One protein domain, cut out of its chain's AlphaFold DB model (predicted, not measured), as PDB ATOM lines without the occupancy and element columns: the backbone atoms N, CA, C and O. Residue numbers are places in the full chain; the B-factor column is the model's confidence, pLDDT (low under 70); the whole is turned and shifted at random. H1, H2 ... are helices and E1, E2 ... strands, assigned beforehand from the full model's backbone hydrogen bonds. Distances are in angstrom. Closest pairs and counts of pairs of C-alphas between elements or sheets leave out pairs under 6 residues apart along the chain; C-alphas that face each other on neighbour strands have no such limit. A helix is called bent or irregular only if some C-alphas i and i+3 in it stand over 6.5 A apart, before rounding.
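What this domain is: This is residues 350 to 451 of the 454 residues of an uncharacterized protein of Anisakis simplex (UniProt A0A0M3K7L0). One antiparallel sheet of seven strands is folded back on itself into a half-open barrel, and the single helix H1 packs into its open side, with the sheet curled round it. The long strands E1 and E2 are sharply bent; E2 is the hinge between the leaf E4 E3 and the leaf E1 E7 E6 E5. The printed part has 102 residues, with E1 to E7 followed by H1; the sheet's order is E4, E3, E2, E1, E7, E6, E5, and the class is mostly strand. The whole is compact, with a radius of gyration of the C-alphas of 12.6 A, and rounded, spanning 33 by 30 by 29 A.

Where its parts are: E2, residues 364 to 377, is the longest strand at 32.2 A and bends by 81 degrees at residue 370. E1, residues 350 to 361, measures 30.4 A, begins at C-alpha 350 at (2.769, -5.605, -14.629) and bends by 76 degrees at residue 354. E3 is residues 383 to 389, 19.8 A, and E4 is residues 396 to 401, 14.1 A. E7, residues 425 to 432, is 22.0 A long; E6, residues 415 to 422, 20.3 A; E5, residues 407 to 410, 10.4 A. H1, residues 436 to 448, measures 18.4 A and ends at C-alpha 448 at (5.969, -8.535, -1.800).

How they stand to each other: The twisted sheet is a folded sheet, bent into two leaves that face each other, with 35 pairs of C-alphas within 11 A. E1 E2 E3 E4 and E5 E6 E7 are meanders, each strand the antiparallel neighbour of the one before. N 371 and O 355 of E2 and E1 are 2.9 A apart, within hydrogen-bond range, as are N 374 and O 386 of E2 and E3 at 2.8 A and N 387 and O 398 of E3 and E4 at 2.8 A. On the other side of E1 from E2, N 358 of E1 and O 430 of E7 are within hydrogen-bond range at 2.9 A, as are N 418 and O 429 of E6 and E7 at 2.9 A and N 409 and O 417 of E5 and E6 at 2.9 A. Between the leaves, the closest C-alphas of E4 and E6, Ser 400 and Ser 422, are 6.6 A apart, while the edge strands E4 and E5 are apart. H1 is on the sheet: its closest C-alphas to E5 are Glu 443 and Cys 408, 6.7 A, and to E6 Arg 439 and Leu 416, 6.6 A. H1 is near E3 and E2. Each O i to N i+4 pair in H1 is within hydrogen-bond range.

The domain as a whole: The C-alphas of Lys 363 and Asp 379, the two farthest apart, are 38.2 A apart. The printed part has no cut and no long link; E3 to E4, with 6 residues between, is short, and the other links are tight. Mean pLDDT of the printed part is 90.8, and residues 449 to 451 are under 70.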
ATOM      1  N   ILE A 350       2.747  -4.149 -14.906       88.88
ATOM      2  CA  ILE A 350       2.769  -5.605 -14.629       88.88
ATOM      3  C   ILE A 350       1.352  -6.123 -14.380       88.88
ATOM      4  O   ILE A 350       1.006  -7.251 -14.720       88.88
ATOM      5  N   PHE A 351       0.537  -5.275 -13.758       91.62
ATOM      6  CA  PHE A 351      -0.875  -5.500 -13.517       91.62
ATOM      7  C   PHE A 351      -1.635  -4.244 -13.932       91.62
ATOM      8  O   PHE A 351      -1.244  -3.137 -13.562       91.62
ATOM      9  N   SER A 352      -2.721  -4.429 -14.677       93.69
ATOM     10  CA  SER A 352      -3.660  -3.388 -15.092       93.69
ATOM     11  C   SER A 352      -5.067  -3.939 -14.878       93.69
ATOM     12  O   SER A 352      -5.402  -4.986 -15.430       93.69
ATOM     13  N   SER A 353      -5.889  -3.286 -14.054       94.88
ATOM     14  CA  SER A 353      -7.312  -3.634 -13.950       94.88
ATOM     15  C   SER A 353      -8.185  -2.443 -13.574       94.88
ATOM     16  O   SER A 353      -7.762  -1.481 -12.934       94.88
ATOM     17  N   LYS A 354      -9.454  -2.534 -13.960       95.25
ATOM     18  CA  LYS A 354     -10.501  -1.590 -13.589       95.25
ATOM     19  C   LYS A 354     -10.787  -1.683 -12.093       95.25
ATOM     20  O   LYS A 354     -10.846  -2.761 -11.517       95.25
ATOM     21  N   CYS A 355     -11.039  -0.558 -11.448       96.50
ATOM     22  CA  CYS A 355     -11.395  -0.505 -10.038       96.50
ATOM     23  C   CYS A 355     -12.412   0.607  -9.759       96.50
ATOM     24  O   CYS A 355     -12.673   1.484 -10.584       96.50
ATOM     25  N   SER A 356     -12.995   0.584  -8.565       96.94
ATOM     26  CA  SER A 356     -13.705   1.726  -7.992       96.94
ATOM     27  C   SER A 356     -13.070   2.091  -6.660       96.94
ATOM     28  O   SER A 356     -12.863   1.225  -5.807       96.94
ATOM     29  N   VAL A 357     -12.722   3.369  -6.512       96.88
ATOM     30  CA  VAL A 357     -11.941   3.879  -5.383       96.88
ATOM     31  C   VAL A 357     -12.839   4.688  -4.466       96.88
ATOM     32  O   VAL A 357     -13.636   5.518  -4.914       96.88
ATOM     33  N   PHE A 358     -12.676   4.459  -3.170       97.06
ATOM     34  CA  PHE A 358     -13.315   5.212  -2.108       97.06
ATOM     35  C   PHE A 358     -12.236   5.691  -1.130       97.06
ATOM     36  O   PHE A 358     -11.315   4.938  -0.824       97.06
ATOM     37  N   ILE A 359     -12.346   6.916  -0.625       95.56
ATOM     38  CA  ILE A 359     -11.426   7.497   0.360       95.56
ATOM     39  C   ILE A 359     -12.118   7.601   1.722       95.56
ATOM     40  O   ILE A 359     -13.291   7.966   1.808       95.56
ATOM     41  N   LEU A 360     -11.409   7.261   2.798       95.19
ATOM     42  CA  LEU A 360     -11.907   7.411   4.164       95.19
ATOM     43  C   LEU A 360     -11.875   8.892   4.574       95.19
ATOM     44  O   LEU A 360     -10.800   9.443   4.807       95.19
ATOM     45  N   LYS A 361     -13.044   9.526   4.716       94.81
ATOM     46  CA  LYS A 361     -13.179  10.875   5.284       94.81
ATOM     47  C   LYS A 361     -13.863  10.795   6.646       94.81
ATOM     48  O   LYS A 361     -15.018  10.389   6.763       94.81
ATOM     49  N   GLY A 362     -13.140  11.171   7.701       92.62
ATOM     50  CA  GLY A 362     -13.631  11.120   9.080       92.62
ATOM     51  C   GLY A 362     -13.934   9.693   9.552       92.62
ATOM     52  O   GLY A 362     -13.065   9.029  10.108       92.62
ATOM     53  N   LYS A 363     -15.176   9.234   9.358       93.50
ATOM     54  CA  LYS A 363     -15.667   7.907   9.784       93.50
ATOM     55  C   LYS A 363     -16.333   7.097   8.660       93.50
ATOM     56  O   LYS A 363     -16.800   5.990   8.916       93.50
ATOM     57  N   SER A 364     -16.395   7.621   7.435       95.62
ATOM     58  CA  SER A 364     -17.105   7.012   6.303       95.62
ATOM     59  C   SER A 364     -16.259   7.008   5.027       95.62
ATOM     60  O   SER A 364     -15.349   7.817   4.856       95.62
ATOM     61  N   TYR A 365     -16.550   6.070   4.124       96.88
ATOM     62  CA  TYR A 365     -15.907   5.991   2.812       96.88
ATOM     63  C   TYR A 365     -16.710   6.784   1.780       96.88
ATOM     64  O   TYR A 365     -17.856   6.443   1.487       96.88
ATOM     65  N   GLU A 366     -16.100   7.819   1.209       96.88
ATOM     66  CA  GLU A 366     -16.657   8.596   0.102       96.88
ATOM     67  C   GLU A 366     -16.129   8.051  -1.231       96.88
ATOM     68  O   GLU A 366     -14.944   7.748  -1.356       96.88
ATOM     69  N   LYS A 367     -16.993   7.904  -2.239       96.44
ATOM     70  CA  LYS A 367     -16.613   7.381  -3.559       96.44
ATOM     71  C   LYS A 367     -15.880   8.456  -4.371       96.44
ATOM     72  O   LYS A 367     -16.505   9.438  -4.752       96.44
ATOM     73  N   LEU A 368     -14.612   8.217  -4.720       94.81
ATOM     74  CA  LEU A 368     -13.874   9.053  -5.678       94.81
ATOM     75  C   LEU A 368     -14.347   8.793  -7.114       94.81
ATOM     76  O   LEU A 368     -14.605   9.728  -7.864       94.81
ATOM     77  N   GLY A 369     -14.527   7.522  -7.494       95.94
ATOM     78  CA  GLY A 369     -15.053   7.180  -8.816       95.94
ATOM     79  C   GLY A 369     -14.730   5.764  -9.286       95.94
ATOM     80  O   GLY A 369     -14.600   4.837  -8.485       95.94
ATOM     81  N   VAL A 370     -14.651   5.605 -10.609       96.25
ATOM     82  CA  VAL A 370     -14.178   4.402 -11.312       96.25
ATOM     83  C   VAL A 370     -12.889   4.764 -12.047       96.25
ATOM     84  O   VAL A 370     -12.830   5.800 -12.708       96.25
ATOM     85  N   GLY A 371     -11.865   3.931 -11.912       95.75
ATOM     86  CA  GLY A 371     -10.526   4.186 -12.433       95.75
ATOM     87  C   GLY A 371      -9.823   2.915 -12.883       95.75
ATOM     88  O   GLY A 371     -10.325   1.816 -12.659       95.75
ATOM     89  N   GLN A 372      -8.655   3.067 -13.490       95.06
ATOM     90  CA  GLN A 372      -7.736   1.977 -13.795       95.06
ATOM     91  C   GLN A 372      -6.616   1.976 -12.746       95.06
ATOM     92  O   GLN A 372      -6.034   3.019 -12.440       95.06
ATOM     93  N   LEU A 373      -6.370   0.811 -12.152       95.62
ATOM     94  CA  LEU A 373      -5.274   0.536 -11.231       95.62
ATOM     95  C   LEU A 373      -4.152  -0.123 -12.022       95.62
ATOM     96  O   LEU A 373      -4.361  -1.171 -12.633       95.62
ATOM     97  N   HIS A 374      -2.967   0.472 -11.956       94.31
ATOM     98  CA  HIS A 374      -1.751  -0.022 -12.581       94.31
ATOM     99  C   HIS A 374      -0.691  -0.269 -11.504       94.31
ATOM    100  O   HIS A 374      -0.450   0.589 -10.653       94.31
ATOM    101  N   ILE A 375      -0.031  -1.425 -11.553       94.12
ATOM    102  CA  ILE A 375       1.195  -1.680 -10.788       94.12
ATOM    103  C   ILE A 375       2.352  -1.656 -11.779       94.12
ATOM    104  O   ILE A 375       2.422  -2.513 -12.661       94.12
ATOM    105  N   LYS A 376       3.248  -0.676 -11.651       91.56
ATOM    106  CA  LYS A 376       4.456  -0.550 -12.483       91.56
ATOM    107  C   LYS A 376       5.698  -0.939 -11.686       91.56
ATOM    108  O   LYS A 376       5.726  -0.739 -10.475       91.56
ATOM    109  N   LYS A 377       6.734  -1.443 -12.359       90.19
ATOM    110  CA  LYS A 377       8.110  -1.455 -11.829       90.19
ATOM    111  C   LYS A 377       8.813  -0.185 -12.297       90.19
ATOM    112  O   LYS A 377       8.605   0.257 -13.423       90.19
ATOM    113  N   THR A 378       9.627   0.380 -11.422       85.81
ATOM    114  CA  THR A 378      10.605   1.427 -11.725       85.81
ATOM    115  C   THR A 378      11.981   0.776 -11.851       85.81
ATOM    116  O   THR A 378      12.222  -0.270 -11.254       85.81
ATOM    117  N   ASP A 379      12.912   1.421 -12.550       78.56
ATOM    118  CA  ASP A 379      14.281   0.930 -12.803       78.56
ATOM    119  C   ASP A 379      15.152   0.780 -11.532       78.56
ATOM    120  O   ASP A 379      16.309   0.382 -11.602       78.56
ATOM    121  N   GLN A 380      14.599   1.102 -10.356       78.94
ATOM    122  CA  GLN A 380      15.185   0.898  -9.024       78.94
ATOM    123  C   GLN A 380      14.635  -0.366  -8.322       78.94
ATOM    124  O   GLN A 380      14.583  -0.392  -7.094       78.94
ATOM    125  N   ASP A 381      14.090  -1.331  -9.073       81.25
ATOM    126  CA  ASP A 381      13.323  -2.523  -8.635       81.25
ATOM    127  C   ASP A 381      12.062  -2.271  -7.777       81.25
ATOM    128  O   ASP A 381      11.198  -3.145  -7.635       81.25
ATOM    129  N   LYS A 382      11.888  -1.052  -7.261       87.06
ATOM    130  CA  LYS A 382      10.683  -0.585  -6.572       87.06
ATOM    131  C   LYS A 382       9.467  -0.691  -7.485       87.06
ATOM    132  O   LYS A 382       9.515  -0.366  -8.672       87.06
ATOM    133  N   LYS A 383       8.337  -1.071  -6.895       91.25
ATOM    134  CA  LYS A 383       7.031  -1.033  -7.555       91.25
ATOM    135  C   LYS A 383       6.307   0.271  -7.198       91.25
ATOM    136  O   LYS A 383       6.441   0.762  -6.078       91.25
ATOM    137  N   ILE A 384       5.501   0.799  -8.116       92.25
ATOM    138  CA  ILE A 384       4.571   1.915  -7.891       92.25
ATOM    139  C   ILE A 384       3.144   1.393  -8.046       92.25
ATOM    140  O   ILE A 384       2.819   0.767  -9.057       92.25
ATOM    141  N   LEU A 385       2.289   1.694  -7.067       93.50
ATOM    142  CA  LEU A 385       0.841   1.609  -7.204       93.50
ATOM    143  C   LEU A 385       0.321   2.953  -7.735       93.50
ATOM    144  O   LEU A 385       0.418   3.979  -7.060       93.50
ATOM    145  N   LEU A 386      -0.252   2.927  -8.935       93.94
ATOM    146  CA  LEU A 386      -0.863   4.071  -9.604       93.94
ATOM    147  C   LEU A 386      -2.355   3.798  -9.810       93.94
ATOM    148  O   LEU A 386      -2.730   2.731 -10.293       93.94
ATOM    149  N   VAL A 387      -3.221   4.761  -9.492       95.31
ATOM    150  CA  VAL A 387      -4.649   4.691  -9.822       95.31
ATOM    151  C   VAL A 387      -5.097   5.982 -10.497       95.31
ATOM    152  O   VAL A 387      -5.014   7.066  -9.916       95.31
ATOM    153  N   ARG A 388      -5.594   5.845 -11.729       94.19
ATOM    154  CA  ARG A 388      -6.037   6.934 -12.606       94.19
ATOM    155  C   ARG A 388      -7.547   6.856 -12.837       94.19
ATOM    156  O   ARG A 388      -8.086   5.768 -13.019       94.19
ATOM    157  N   ALA A 389      -8.239   7.991 -12.861       96.06
ATOM    158  CA  ALA A 389      -9.644   8.080 -13.250       96.06
ATOM    159  C   ALA A 389      -9.865   7.533 -14.672       96.06
ATOM    160  O   ALA A 389      -9.080   7.815 -15.574       96.06
ATOM    161  N   ALA A 390     -10.949   6.785 -14.892       92.38
ATOM    162  CA  ALA A 390     -11.290   6.223 -16.201       92.38
ATOM    163  C   ALA A 390     -11.975   7.281 -17.092       92.38
ATOM    164  O   ALA A 390     -13.156   7.168 -17.421       92.38
ATOM    165  N   THR A 391     -11.242   8.349 -17.412       91.06
ATOM    166  CA  THR A 391     -11.679   9.505 -18.212       91.06
ATOM    167  C   THR A 391     -10.536   9.988 -19.107       91.06
ATOM    168  O   THR A 391      -9.371   9.798 -18.770       91.06
ATOM    169  N   THR A 392     -10.849  10.672 -20.212       83.50
ATOM    170  CA  THR A 392      -9.863  11.166 -21.198       83.50
ATOM    171  C   THR A 392      -8.807  12.116 -20.612       83.50
ATOM    172  O   THR A 392      -7.721  12.237 -21.158       83.50
ATOM    173  N   ILE A 393      -9.111  12.792 -19.495       88.38
ATOM    174  CA  ILE A 393      -8.177  13.696 -18.795       88.38
ATOM    175  C   ILE A 393      -7.274  12.927 -17.810       88.38
ATOM    176  O   ILE A 393      -6.214  13.416 -17.435       88.38
ATOM    177  N   GLY A 394      -7.672  11.726 -17.376       86.81
ATOM    178  CA  GLY A 394      -6.793  10.843 -16.615       86.81
ATOM    179  C   GLY A 394      -6.330  11.389 -15.260       86.81
ATOM    180  O   GLY A 394      -5.158  11.254 -14.913       86.81
ATOM    181  N   THR A 395      -7.222  12.000 -14.470       92.62
ATOM    182  CA  THR A 395      -6.880  12.496 -13.124       92.62
ATOM    183  C   THR A 395      -6.325  11.372 -12.245       92.62
ATOM    184  O   THR A 395      -6.982  10.350 -12.052       92.62
ATOM    185  N   ILE A 396      -5.132  11.556 -11.684       93.06
ATOM    186  CA  ILE A 396      -4.523  10.599 -10.754       93.06
ATOM    187  C   ILE A 396      -5.170  10.760  -9.370       93.06
ATOM    188  O   ILE A 396      -5.317  11.877  -8.879       93.06
ATOM    189  N   TRP A 397      -5.568   9.650  -8.745       93.12
ATOM    190  CA  TRP A 397      -6.139   9.621  -7.387       93.12
ATOM    191  C   TRP A 397      -5.198   9.018  -6.349       93.12
ATOM    192  O   TRP A 397      -5.315   9.319  -5.165       93.12
ATOM    193  N   LEU A 398      -4.286   8.147  -6.780       92.19
ATOM    194  CA  LEU A 398      -3.282   7.529  -5.926       92.19
ATOM    195  C   LEU A 398      -2.019   7.315  -6.755       92.19
ATOM    196  O   LEU A 398      -2.080   6.738  -7.838       92.19
ATOM    197  N   ASN A 399      -0.888   7.782  -6.239       92.62
ATOM    198  CA  ASN A 399       0.445   7.512  -6.758       92.62
ATOM    199  C   ASN A 399       1.352   7.294  -5.544       92.62
ATOM    200  O   ASN A 399       1.582   8.229  -4.782       92.62
ATOM    201  N   SER A 400       1.774   6.055  -5.302       91.44
ATOM    202  CA  SER A 400       2.563   5.689  -4.122       91.44
ATOM    203  C   SER A 400       3.513   4.549  -4.459       91.44
ATOM    204  O   SER A 400       3.118   3.580  -5.111       91.44
ATOM    205  N   PHE A 401       4.746   4.621  -3.965       91.12
ATOM    206  CA  PHE A 401       5.647   3.472  -3.976       91.12
ATOM    207  C   PHE A 401       5.096   2.352  -3.083       91.12
ATOM    208  O   PHE A 401       4.389   2.604  -2.098       91.12
ATOM    209  N   ILE A 402       5.390   1.104  -3.451       90.62
ATOM    210  CA  ILE A 402       5.031  -0.082  -2.672       90.62
ATOM    211  C   ILE A 402       6.095  -0.313  -1.591       90.62
ATOM    212  O   ILE A 402       6.897  -1.240  -1.666       90.62
ATOM    213  N   ASP A 403       6.097   0.575  -0.596       86.56
ATOM    214  CA  ASP A 403       7.045   0.572   0.519       86.56
ATOM    215  C   ASP A 403       6.522  -0.203   1.741       86.56
ATOM    216  O   ASP A 403       5.312  -0.310   1.962       86.56
ATOM    217  N   LYS A 404       7.442  -0.604   2.633       83.38
ATOM    218  CA  LYS A 404       7.173  -1.183   3.973       83.38
ATOM    219  C   LYS A 404       6.173  -0.377   4.828       83.38
ATOM    220  O   LYS A 404       5.556  -0.927   5.738       83.38
ATOM    221  N   ASN A 405       5.994   0.914   4.541       82.31
ATOM    222  CA  ASN A 405       5.074   1.802   5.259       82.31
ATOM    223  C   ASN A 405       3.610   1.692   4.794       82.31
ATOM    224  O   ASN A 405       2.712   2.111   5.532       82.31
ATOM    225  N   MET A 406       3.344   1.155   3.598       89.62
ATOM    226  CA  MET A 406       1.986   1.031   3.071       89.62
ATOM    227  C   MET A 406       1.304  -0.228   3.614       89.62
ATOM    228  O   MET A 406       1.762  -1.349   3.415       89.62
ATOM    229  N   LYS A 407       0.161  -0.049   4.278       90.38
ATOM    230  CA  LYS A 407      -0.589  -1.149   4.899       90.38
ATOM    231  C   LYS A 407      -1.738  -1.571   3.992       90.38
ATOM    232  O   LYS A 407      -2.722  -0.842   3.867       90.38
ATOM    233  N   CYS A 408      -1.621  -2.744   3.376       92.38
ATOM    234  CA  CYS A 408      -2.735  -3.407   2.703       92.38
ATOM    235  C   CYS A 408      -3.474  -4.350   3.671       92.38
ATOM    236  O   CYS A 408      -2.885  -4.870   4.619       92.38
ATOM    237  N   ALA A 409      -4.781  -4.525   3.466       92.50
ATOM    238  CA  ALA A 409      -5.597  -5.502   4.181       92.50
ATOM    239  C   ALA A 409      -6.881  -5.830   3.405       92.50
ATOM    240  O   ALA A 409      -7.655  -4.924   3.069       92.50
ATOM    241  N   LYS A 410      -7.165  -7.117   3.183       94.69
ATOM    242  CA  LYS A 410      -8.474  -7.596   2.722       94.69
ATOM    243  C   LYS A 410      -9.599  -7.025   3.594       94.69
ATOM    244  O   LYS A 410      -9.640  -7.238   4.803       94.69
ATOM    245  N   ALA A 411     -10.529  -6.307   2.967       92.62
ATOM    246  CA  ALA A 411     -11.717  -5.751   3.618       92.62
ATOM    247  C   ALA A 411     -13.008  -6.496   3.230       92.62
ATOM    248  O   ALA A 411     -14.026  -6.347   3.899       92.62
ATOM    249  N   ASP A 412     -12.964  -7.243   2.127       94.06
ATOM    250  CA  ASP A 412     -14.039  -8.049   1.542       94.06
ATOM    251  C   ASP A 412     -13.411  -8.991   0.491       94.06
ATOM    252  O   ASP A 412     -12.251  -8.807   0.111       94.06
ATOM    253  N   ASP A 413     -14.158  -9.943  -0.065       93.31
ATOM    254  CA  ASP A 413     -13.676 -10.820  -1.148       93.31
ATOM    255  C   ASP A 413     -13.316 -10.064  -2.432       93.31
ATOM    256  O   ASP A 413     -12.530 -10.550  -3.240       93.31
ATOM    257  N   VAL A 414     -13.850  -8.853  -2.604       95.81
ATOM    258  CA  VAL A 414     -13.668  -8.009  -3.798       95.81
ATOM    259  C   VAL A 414     -13.147  -6.601  -3.438       95.81
ATOM    260  O   VAL A 414     -12.940  -5.759  -4.314       95.81
ATOM    261  N   LYS A 415     -12.913  -6.313  -2.146       95.69
ATOM    262  CA  LYS A 415     -12.453  -5.000  -1.652       95.69
ATOM    263  C   LYS A 415     -11.149  -5.125  -0.862       95.69
ATOM    264  O   LYS A 415     -11.070  -5.867   0.115       95.69
ATOM    265  N   LEU A 416     -10.160  -4.324  -1.239       96.12
ATOM    266  CA  LEU A 416      -8.878  -4.186  -0.557       96.12
ATOM    267  C   LEU A 416      -8.803  -2.810   0.116       96.12
ATOM    268  O   LEU A 416      -9.068  -1.793  -0.525       96.12
ATOM    269  N   ARG A 417      -8.449  -2.757   1.401       96.00
ATOM    270  CA  ARG A 417      -8.082  -1.507   2.076       96.00
ATOM    271  C   ARG A 417      -6.588  -1.277   1.883       96.00
ATOM    272  O   ARG A 417      -5.798  -2.189   2.106       96.00
ATOM    273  N   VAL A 418      -6.214  -0.063   1.498       95.19
ATOM    274  CA  VAL A 418      -4.824   0.372   1.329       95.19
ATOM    275  C   VAL A 418      -4.645   1.690   2.075       95.19
ATOM    276  O   VAL A 418      -5.286   2.685   1.744       95.19
ATOM    277  N   SER A 419      -3.794   1.694   3.097       94.06
ATOM    278  CA  SER A 419      -3.385   2.898   3.823       94.06
ATOM    279  C   SER A 419      -1.968   3.276   3.399       94.06
ATOM    280  O   SER A 419      -1.019   2.551   3.693       94.06
ATOM    281  N   CYS A 420      -1.844   4.400   2.700       91.44
ATOM    282  CA  CYS A 420      -0.619   4.926   2.099       91.44
ATOM    283  C   CYS A 420      -0.326   6.344   2.622       91.44
ATOM    284  O   CYS A 420      -1.182   6.966   3.253       91.44
ATOM    285  N   VAL A 421       0.868   6.872   2.354       88.06
ATOM    286  CA  VAL A 421       1.172   8.297   2.560       88.06
ATOM    287  C   VAL A 421       1.290   8.948   1.190       88.06
ATOM    288  O   VAL A 421       2.140   8.570   0.396       88.06
ATOM    289  N   SER A 422       0.413   9.908   0.922       76.00
ATOM    290  CA  SER A 422       0.330  10.667  -0.327       76.00
ATOM    291  C   SER A 422       0.599  12.134  -0.011       76.00
ATOM    292  O   SER A 422      -0.098  12.700   0.830       76.00
ATOM    293  N   ASP A 423       1.613  12.731  -0.639       76.19
ATOM    294  CA  ASP A 423       1.982  14.148  -0.472       76.19
ATOM    295  C   ASP A 423       2.162  14.569   1.003       76.19
ATOM    296  O   ASP A 423       1.702  15.614   1.451       76.19
ATOM    297  N   GLY A 424       2.800  13.696   1.794       81.12
ATOM    298  CA  GLY A 424       3.018  13.880   3.236       81.12
ATOM    299  C   GLY A 424       1.806  13.574   4.128       81.12
ATOM    300  O   GLY A 424       1.957  13.468   5.344       81.12
ATOM    301  N   HIS A 425       0.618  13.365   3.555       84.94
ATOM    302  CA  HIS A 425      -0.609  13.088   4.295       84.94
ATOM    303  C   HIS A 425      -0.969  11.588   4.278       84.94
ATOM    304  O   HIS A 425      -1.084  10.990   3.204       84.94
ATOM    305  N   PRO A 426      -1.185  10.944   5.444       90.00
ATOM    306  CA  PRO A 426      -1.633   9.555   5.496       90.00
ATOM    307  C   PRO A 426      -3.094   9.448   5.038       90.00
ATOM    308  O   PRO A 426      -4.002   9.997   5.664       90.00
ATOM    309  N   SER A 427      -3.328   8.710   3.956       92.12
ATOM    310  CA  SER A 427      -4.634   8.521   3.328       92.12
ATOM    311  C   SER A 427      -5.016   7.038   3.320       92.12
ATOM    312  O   SER A 427      -4.200   6.156   3.059       92.12
ATOM    313  N   THR A 428      -6.272   6.729   3.662       94.94
ATOM    314  CA  THR A 428      -6.793   5.353   3.619       94.94
ATOM    315  C   THR A 428      -7.831   5.227   2.523       94.94
ATOM    316  O   THR A 428      -8.907   5.823   2.586       94.94
ATOM    317  N   HIS A 429      -7.498   4.405   1.539       95.56
ATOM    318  CA  HIS A 429      -8.324   4.086   0.396       95.56
ATOM    319  C   HIS A 429      -8.940   2.693   0.551       95.56
ATOM    320  O   HIS A 429      -8.361   1.778   1.139       95.56
ATOM    321  N   LEU A 430     -10.140   2.530   0.010       96.88
ATOM    322  CA  LEU A 430     -10.805   1.252  -0.185       96.88
ATOM    323  C   LEU A 430     -10.979   1.073  -1.690       96.88
ATOM    324  O   LEU A 430     -11.688   1.840  -2.339       96.88
ATOM    325  N   ILE A 431     -10.288   0.084  -2.242       97.00
ATOM    326  CA  ILE A 431     -10.243  -0.213  -3.670       97.00
ATOM    327  C   ILE A 431     -11.090  -1.460  -3.901       97.00
ATOM    328  O   ILE A 431     -10.815  -2.524  -3.346       97.00
ATOM    329  N   ARG A 432     -12.140  -1.338  -4.715       96.75
ATOM    330  CA  ARG A 432     -12.963  -2.466  -5.160       96.75
ATOM    331  C   ARG A 432     -12.606  -2.820  -6.602       96.75
ATOM    332  O   ARG A 432     -12.820  -1.999  -7.493       96.75
ATOM    333  N   LEU A 433     -12.113  -4.035  -6.809       96.56
ATOM    334  CA  LEU A 433     -11.792  -4.622  -8.120       96.56
ATOM    335  C   LEU A 433     -13.044  -5.326  -8.705       96.56
ATOM    336  O   LEU A 433     -14.081  -5.353  -8.037       96.56
ATOM    337  N   PRO A 434     -13.029  -5.856  -9.942       95.56
ATOM    338  CA  PRO A 434     -14.130  -6.669 -10.464       95.56
ATOM    339  C   PRO A 434     -14.082  -8.117  -9.954       95.56
ATOM    340  O   PRO A 434     -15.138  -8.718  -9.767       95.56
ATOM    341  N   SER A 435     -12.888  -8.666  -9.694       96.38
ATOM    342  CA  SER A 435     -12.675 -10.077  -9.346       96.38
ATOM    343  C   SER A 435     -11.964 -10.271  -8.006       96.38
ATOM    344  O   SER A 435     -11.060  -9.518  -7.638       96.38
ATOM    345  N   ALA A 436     -12.316 -11.349  -7.302       95.56
ATOM    346  CA  ALA A 436     -11.637 -11.764  -6.075       95.56
ATOM    347  C   ALA A 436     -10.192 -12.243  -6.318       95.56
ATOM    348  O   ALA A 436      -9.330 -12.032  -5.463       95.56
ATOM    349  N   LYS A 437      -9.919 -12.822  -7.502       95.12
ATOM    350  CA  LYS A 437      -8.572 -13.260  -7.919       95.12
ATOM    351  C   LYS A 437      -7.630 -12.074  -8.120       95.12
ATOM    352  O   LYS A 437      -6.495 -12.098  -7.667       95.12
ATOM    353  N   GLU A 438      -8.124 -11.011  -8.749       94.38
ATOM    354  CA  GLU A 438      -7.370  -9.769  -8.950       94.38
ATOM    355  C   GLU A 438      -7.060  -9.078  -7.622       94.38
ATOM    356  O   GLU A 438      -5.949  -8.599  -7.421       94.38
ATOM    357  N   ARG A 439      -8.012  -9.074  -6.680       95.00
ATOM    358  CA  ARG A 439      -7.783  -8.588  -5.311       95.00
ATOM    359  C   ARG A 439      -6.674  -9.375  -4.607       95.00
ATOM    360  O   ARG A 439      -5.893  -8.775  -3.879       95.00
ATOM    361  N   GLU A 440      -6.575 -10.680  -4.846       94.38
ATOM    362  CA  GLU A 440      -5.490 -11.517  -4.322       94.38
ATOM    363  C   GLU A 440      -4.145 -11.211  -4.979       94.38
ATOM    364  O   GLU A 440      -3.154 -11.010  -4.286       94.38
ATOM    365  N   GLN A 441      -4.118 -11.097  -6.308       93.44
ATOM    366  CA  GLN A 441      -2.917 -10.733  -7.057       93.44
ATOM    367  C   GLN A 441      -2.382  -9.362  -6.622       93.44
ATOM    368  O   GLN A 441      -1.194  -9.233  -6.343       93.44
ATOM    369  N   VAL A 442      -3.255  -8.360  -6.483       93.25
ATOM    370  CA  VAL A 442      -2.885  -7.022  -6.003       93.25
ATOM    371  C   VAL A 442      -2.415  -7.059  -4.542       93.25
ATOM    372  O   VAL A 442      -1.396  -6.452  -4.233       93.25
ATOM    373  N   GLU A 443      -3.081  -7.794  -3.644       92.88
ATOM    374  CA  GLU A 443      -2.638  -7.949  -2.245       92.88
ATOM    375  C   GLU A 443      -1.258  -8.626  -2.143       92.88
ATOM    376  O   GLU A 443      -0.407  -8.173  -1.376       92.88
ATOM    377  N   ASN A 444      -0.994  -9.641  -2.972       92.00
ATOM    378  CA  ASN A 444       0.303 -10.314  -3.059       92.00
ATOM    379  C   ASN A 444       1.398  -9.391  -3.623       92.00
ATOM    380  O   ASN A 444       2.471  -9.283  -3.032       92.00
ATOM    381  N   GLU A 445       1.133  -8.682  -4.725       90.56
ATOM    382  CA  GLU A 445       2.075  -7.732  -5.337       90.56
ATOM    383  C   GLU A 445       2.455  -6.588  -4.380       90.56
ATOM    384  O   GLU A 445       3.635  -6.219  -4.312       90.56
ATOM    385  N   LEU A 446       1.474  -6.078  -3.619       89.56
ATOM    386  CA  LEU A 446       1.652  -5.058  -2.578       89.56
ATOM    387  C   LEU A 446       2.444  -5.598  -1.378       89.56
ATOM    388  O   LEU A 446       3.346  -4.926  -0.887       89.56
ATOM    389  N   SER A 447       2.151  -6.822  -0.930       85.88
ATOM    390  CA  SER A 447       2.855  -7.454   0.197       85.88
ATOM    391  C   SER A 447       4.322  -7.750  -0.130       85.88
ATOM    392  O   SER A 447       5.207  -7.488   0.684       85.88
ATOM    393  N   GLN A 448       4.607  -8.227  -1.347       73.81
ATOM    394  CA  GLN A 448       5.969  -8.535  -1.800       73.81
ATOM    395  C   GLN A 448       6.877  -7.300  -1.898       73.81
ATOM    396  O   GLN A 448       8.084  -7.428  -1.715       73.81
ATOM    397  N   GLY A 449       6.328  -6.105  -2.162       61.56
ATOM    398  CA  GLY A 449       7.124  -4.868  -2.217       61.56
ATOM    399  C   GLY A 449       7.799  -4.512  -0.885       61.56
ATOM    400  O   GLY A 449       8.838  -3.862  -0.873       61.56
ATOM    401  N   SER A 450       7.276  -5.023   0.235       56.34
ATOM    402  CA  SER A 450       7.881  -4.856   1.563       56.34
ATOM    403  C   SER A 450       9.094  -5.764   1.838       56.34
ATOM    404  O   SER A 450       9.701  -5.634   2.898       56.34
ATOM    405  N   GLY A 451       9.463  -6.671   0.924       46.72
ATOM    406  CA  GLY A 451      10.484  -7.701   1.159       46.72
ATOM    407  C   GLY A 451      11.934  -7.209   1.090       46.72
ATOM    408  O   GLY A 451      12.672  -7.322   2.067       46.72
TER     409      GLY A 451